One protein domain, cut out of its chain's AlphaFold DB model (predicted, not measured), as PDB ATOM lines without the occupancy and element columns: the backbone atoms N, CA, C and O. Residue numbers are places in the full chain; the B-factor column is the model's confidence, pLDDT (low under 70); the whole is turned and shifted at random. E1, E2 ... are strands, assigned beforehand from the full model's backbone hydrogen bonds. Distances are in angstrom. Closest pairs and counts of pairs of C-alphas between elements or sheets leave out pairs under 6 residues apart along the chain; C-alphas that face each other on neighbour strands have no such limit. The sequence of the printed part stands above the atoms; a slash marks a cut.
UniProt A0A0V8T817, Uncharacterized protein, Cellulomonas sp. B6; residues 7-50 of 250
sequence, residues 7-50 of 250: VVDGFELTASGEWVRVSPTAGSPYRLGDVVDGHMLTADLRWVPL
ATOM      1  N   VAL A   7     115.795 159.028 176.185       87.38
ATOM      2  CA  VAL A   7     116.480 159.679 177.303       87.38
ATOM      3  C   VAL A   7     115.501 159.876 178.458       87.38
ATOM      4  O   VAL A   7     114.448 160.489 178.281       87.38
ATOM      5  N   VAL A   8     115.843 159.357 179.636       88.12
ATOM      6  CA  VAL A   8     115.062 159.480 180.877       88.12
ATOM      7  C   VAL A   8     116.024 159.823 182.011       88.12
ATOM      8  O   VAL A   8     117.026 159.138 182.196       88.12
ATOM      9  N   ASP A   9     115.762 160.916 182.732       87.06
ATOM     10  CA  ASP A   9     116.573 161.389 183.869       87.06
ATOM     11  C   ASP A   9     118.087 161.505 183.583       87.06
ATOM     12  O   ASP A   9     118.937 161.292 184.449       87.06
ATOM     13  N   GLY A  10     118.443 161.851 182.341       81.69
ATOM     14  CA  GLY A  10     119.837 161.985 181.906       81.69
ATOM     15  C   GLY A  10     120.540 160.660 181.590       81.69
ATOM     16  O   GLY A  10     121.761 160.642 181.432       81.69
ATOM     17  N   PHE A  11     119.799 159.561 181.480       87.31
ATOM     18  CA  PHE A  11     120.283 158.284 180.965       87.31
ATOM     19  C   PHE A  11     119.656 158.004 179.603       87.31
ATOM     20  O   PHE A  11     118.463 158.216 179.422       87.31
ATOM     21  N   GLU A  12     120.449 157.513 178.658       90.94
ATOM     22  CA  GLU A  12     119.994 157.064 177.344       90.94
ATOM     23  C   GLU A  12     119.979 155.540 177.307       90.94
ATOM     24  O   GLU A  12     120.936 154.883 177.730       90.94
ATOM     25  N   LEU A  13     118.883 154.979 176.797       92.06
ATOM     26  CA  LEU A  13     118.769 153.549 176.563       92.06
ATOM     27  C   LEU A  13     119.569 153.171 175.314       92.06
ATOM     28  O   LEU A  13     119.148 153.440 174.187       92.06
ATOM     29  N   THR A  14     120.718 152.533 175.500       92.25
ATOM     30  CA  THR A  14     121.594 152.123 174.401       92.25
ATOM     31  C   THR A  14     121.014 150.947 173.615       92.25
ATOM     32  O   THR A  14     120.087 150.260 174.049       92.25
ATOM     33  N   ALA A  15     121.591 150.664 172.443       91.31
ATOM     34  CA  ALA A  15     121.186 149.529 171.611       91.31
ATOM     35  C   ALA A  15     121.403 148.158 172.283       91.31
ATOM     36  O   ALA A  15     120.764 147.185 171.891       91.31
ATOM     37  N   SER A  16     122.267 148.073 173.303       91.44
ATOM     38  CA  SER A  16     122.436 146.869 174.128       91.44
ATOM     39  C   SER A  16     121.368 146.724 175.219       91.44
ATOM     40  O   SER A  16     121.359 145.716 175.922       91.44
ATOM     41  N   GLY A  17     120.463 147.699 175.360       93.62
ATOM     42  CA  GLY A  17     119.449 147.736 176.412       93.62
ATOM     43  C   GLY A  17     119.966 148.261 177.755       93.62
ATOM     44  O   GLY A  17     119.293 148.093 178.770       93.62
ATOM     45  N   GLU A  18     121.147 148.880 177.780       92.56
ATOM     46  CA  GLU A  18     121.739 149.460 178.987       92.56
ATOM     47  C   GLU A  18     121.384 150.947 179.100       92.56
ATOM     48  O   GLU A  18     121.428 151.678 178.114       92.56
ATOM     49  N   TRP A  19     121.052 151.414 180.304       91.38
ATOM     50  CA  TRP A  19     120.863 152.840 180.573       91.38
ATOM     51  C   TRP A  19     122.215 153.477 180.883       91.38
ATOM     52  O   TRP A  19     122.739 153.337 181.988       91.38
ATOM     53  N   VAL A  20     122.788 154.179 179.908       90.69
ATOM     54  CA  VAL A  20     124.078 154.857 180.066       90.69
ATOM     55  C   VAL A  20     123.830 156.328 180.346       90.69
ATOM     56  O   VAL A  20     123.029 156.972 179.674       90.69
ATOM     57  N   ARG A  21     124.515 156.878 181.353       85.56
ATOM     58  CA  ARG A  21     124.397 158.298 181.680       85.56
ATOM     59  C   ARG A  21     124.922 159.111 180.503       85.56
ATOM     60  O   ARG A  21     126.106 159.023 180.170       85.56
ATOM     61  N   VAL A  22     124.047 159.887 179.880       79.88
ATOM     62  CA  VAL A  22     124.429 160.778 178.792       79.88
ATOM     63  C   VAL A  22     125.324 161.829 179.417       79.88
ATOM     64  O   VAL A  22     124.922 162.515 180.361       79.88
ATOM     65  N   SER A  23     126.568 161.927 178.944       73.06
ATOM     66  CA  SER A  23     127.416 163.046 179.340       73.06
ATOM     67  C   SER A  23     126.618 164.326 179.095       73.06
ATOM     68  O   SER A  23     126.076 164.482 178.004       73.06
ATOM     69  N   PRO A  24     126.529 165.253 180.059       70.12
ATOM     70  CA  PRO A  24     125.740 166.477 179.890       70.12
ATOM     71  C   PRO A  24     126.240 167.337 178.713       70.12
ATOM     72  O   PRO A  24     125.543 168.227 178.246       70.12
ATOM     73  N   THR A  25     127.435 167.036 178.198       68.12
ATOM     74  CA  THR A  25     128.034 167.618 176.997       68.12
ATOM     75  C   THR A  25     127.854 166.776 175.725       68.12
ATOM     76  O   THR A  25     128.502 167.064 174.723       68.12
ATOM     77  N   ALA A  26     127.032 165.723 175.716       71.19
ATOM     78  CA  ALA A  26     126.814 164.903 174.525       71.19
ATOM     79  C   ALA A  26     126.207 165.759 173.399       71.19
ATOM     80  O   ALA A  26     125.091 166.258 173.516       71.19
ATOM     81  N   GLY A  27     126.980 165.969 172.329       73.12
ATOM     82  CA  GLY A  27     126.640 166.856 171.208       73.12
ATOM     83  C   GLY A  27     127.339 168.221 171.232       73.12
ATOM     84  O   GLY A  27     127.363 168.905 170.212       73.12
ATOM     85  N   SER A  28     127.965 168.601 172.349       76.38
ATOM     86  CA  SER A  28     128.850 169.765 172.420       76.38
ATOM     87  C   SER A  28     130.288 169.343 172.098       76.38
ATOM     88  O   SER A  28     130.745 168.319 172.612       76.38
ATOM     89  N   PRO A  29     131.042 170.107 171.285       85.12
ATOM     90  CA  PRO A  29     132.459 169.824 171.048       85.12
ATOM     91  C   PRO A  29     133.328 170.055 172.296       85.12
ATOM     92  O   PRO A  29     134.492 169.661 172.302       85.12
ATOM     93  N   TYR A  30     132.767 170.663 173.346       83.88
ATOM     94  CA  TYR A  30     133.456 171.011 174.584       83.88
ATOM     95  C   TYR A  30     133.109 170.044 175.719       83.88
ATOM     96  O   TYR A  30     131.958 169.635 175.890       83.88
ATOM     97  N   ARG A  31     134.109 169.698 176.527       85.06
ATOM     98  CA  ARG A  31     133.996 168.882 177.737       85.06
ATOM     99  C   ARG A  31     133.916 169.764 178.980       85.06
ATOM    100  O   ARG A  31     134.364 170.906 178.995       85.06
ATOM    101  N   LEU A  32     133.340 169.220 180.052       84.94
ATOM    102  CA  LEU A  32     133.378 169.861 181.367       84.94
ATOM    103  C   LEU A  32     134.831 170.124 181.781       84.94
ATOM    104  O   LEU A  32     135.654 169.210 181.744       84.94
ATOM    105  N   GLY A  33     135.119 171.358 182.193       82.75
ATOM    106  CA  GLY A  33     136.468 171.819 182.518       82.75
ATOM    107  C   GLY A  33     137.258 172.383 181.335       82.75
ATOM    108  O   GLY A  33     138.327 172.945 181.565       82.75
ATOM    109  N   ASP A  34     136.748 172.297 180.100       86.69
ATOM    110  CA  ASP A  34     137.391 172.951 178.960       86.69
ATOM    111  C   ASP A  34     137.418 174.467 179.160       86.69
ATOM    112  O   ASP A  34     136.485 175.061 179.712       86.69
ATOM    113  N   VAL A  35     138.504 175.085 178.691       87.50
ATOM    114  CA  VAL A  35     138.736 176.524 178.789       87.50
ATOM    115  C   VAL A  35     138.767 177.133 177.394       87.50
ATOM    116  O   VAL A  35     139.610 176.769 176.577       87.50
ATOM    117  N   VAL A  36     137.867 178.080 177.137       85.81
ATOM    118  CA  VAL A  36     137.742 178.804 175.866       85.81
ATOM    119  C   VAL A  36     137.607 180.289 176.182       85.81
ATOM    120  O   VAL A  36     136.811 180.671 177.037       85.81
ATOM    121  N   ASP A  37     138.436 181.127 175.557       85.56
ATOM    122  CA  ASP A  37     138.429 182.589 175.727       85.56
ATOM    123  C   ASP A  37     138.427 183.055 177.195       85.56
ATOM    124  O   ASP A  37     137.721 183.983 177.592       85.56
ATOM    125  N   GLY A  38     139.200 182.374 178.045       82.75
ATOM    126  CA  GLY A  38     139.300 182.700 179.472       82.75
ATOM    127  C   GLY A  38     138.073 182.323 180.306       82.75
ATOM    128  O   GLY A  38     137.983 182.712 181.470       82.75
ATOM    129  N   HIS A  39     137.147 181.546 179.751       88.50
ATOM    130  CA  HIS A  39     135.999 180.992 180.455       88.50
ATOM    131  C   HIS A  39     136.150 179.478 180.570       88.50
ATOM    132  O   HIS A  39     136.645 178.837 179.651       88.50
ATOM    133  N   MET A  40     135.726 178.902 181.692       91.12
ATOM    134  CA  MET A  40     135.715 177.459 181.930       91.12
ATOM    135  C   MET A  40     134.282 176.933 181.885       91.12
ATOM    136  O   MET A  40     133.391 177.526 182.502       91.12
ATOM    137  N   LEU A  41     134.061 175.819 181.188       91.00
ATOM    138  CA  LEU A  41     132.759 175.159 181.151       91.00
ATOM    139  C   LEU A  41     132.520 174.387 182.454       91.00
ATOM    140  O   LEU A  41     133.211 173.417 182.767       91.00
ATOM    141  N   THR A  42     131.540 174.836 183.230       88.31
ATOM    142  CA  THR A  42     131.200 174.302 184.559       88.31
ATOM    143  C   THR A  42     130.206 173.143 184.503       88.31
ATOM    144  O   THR A  42     129.601 172.886 183.464       88.31
ATOM    145  N   ALA A  43     130.037 172.426 185.623       85.00
ATOM    146  CA  ALA A  43     129.154 171.256 185.739       85.00
ATOM    147  C   ALA A  43     127.676 171.559 185.428       85.00
ATOM    148  O   ALA A  43     126.951 170.677 184.977       85.00
ATOM    149  N   ASP A  44     127.250 172.806 185.625       85.69
ATOM    150  CA  ASP A  44     125.943 173.354 185.248       85.69
ATOM    151  C   ASP A  44     125.875 173.825 183.782       85.69
ATOM    152  O   ASP A  44     124.919 174.492 183.389       85.69
ATOM    153  N   LEU A  45     126.869 173.458 182.963       88.00
ATOM    154  CA  LEU A  45     126.993 173.797 181.542       88.00
ATOM    155  C   LEU A  45     127.032 175.308 181.274       88.00
ATOM    156  O   LEU A  45     126.592 175.778 180.224       88.00
ATOM    157  N   ARG A  46     127.586 176.084 182.212       88.25
ATOM    158  CA  ARG A  46     127.787 177.529 182.057       88.25
ATOM    159  C   ARG A  46     129.259 177.856 181.854       88.25
ATOM    160  O   ARG A  46     130.131 177.311 182.528       88.25
ATOM    161  N   TRP A  47     129.539 178.786 180.950       89.62
ATOM    162  CA  TRP A  47     130.868 179.370 180.811       89.62
ATOM    163  C   TRP A  47     131.091 180.369 181.945       89.62
ATOM    164  O   TRP A  47     130.492 181.443 181.961       89.62
ATOM    165  N   VAL A  48     131.928 180.006 182.914       87.19
ATOM    166  CA  VAL A  48     132.286 180.890 184.027       87.19
ATOM    167  C   VAL A  48     133.638 181.521 183.726       87.19
ATOM    168  O   VAL A  48     134.586 180.784 183.450       87.19
ATOM    169  N   PRO A  49     133.773 182.860 183.781       86.31
ATOM    170  CA  PRO A  49     135.066 183.497 183.600       86.31
ATOM    171  C   PRO A  49     136.018 182.967 184.668       86.31
ATOM    172  O   PRO A  49     135.771 183.114 185.871       86.31
ATOM    173  N   LEU A  50     137.121 182.358 184.233       82.50
ATOM    174  CA  LEU A  50     138.252 182.118 185.112       82.50
ATOM    175  C   LEU A  50     138.730 183.506 185.500       82.50
ATOM    176  O   LEU A  50     139.342 184.198 184.688       82.50
TER     177      LEU A  50
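What this domain is: This is residues 7 to 50 of the 250 residues of an uncharacterized protein of Cellulomonas sp. B6 (UniProt A0A0V8T817). With little regular structure, this is a loose rod: a small hairpin, E1 and E2, lies toward one end, and a second, E3 and E4, toward the other, joined by a winding link. The 44 printed residues hold four named strands and no named helix, in the order E1, E2, E3, E4; each hairpin is an antiparallel two-stranded sheet. The class is all strand, with only 12 residues in named elements; the radius of gyration of the C-alphas is 13.2 A, the spans 40 by 17 by 11 A.

How they stand to each other: Look first at E1, residues 11 to 13, and E2, residues 19 to 21: antiparallel at 145 degrees, with N 12 and O 20 2.8 A apart, within hydrogen-bond range. Next, E3, residues 39 to 41, and E4, residues 47 to 49, are antiparallel at 145 degrees, with N 40 and O 48 at 2.8 A. E2 and E3 are apart.

Where its parts are: Find C-alpha 11 at (120.283, 158.284, 180.965), where E1 begins; it runs 6.6 A, as does E2. E3 runs 6.7 A, and E4 6.5 A to C-alpha 49 at (135.066, 183.497, 183.600).

The domain as a whole: The farthest C-alphas, Gly 17 and Gly 38, are 40.3 A apart. The printed part has no cut; E2 to E3 is a long link, and residue 25 is under pLDDT 70.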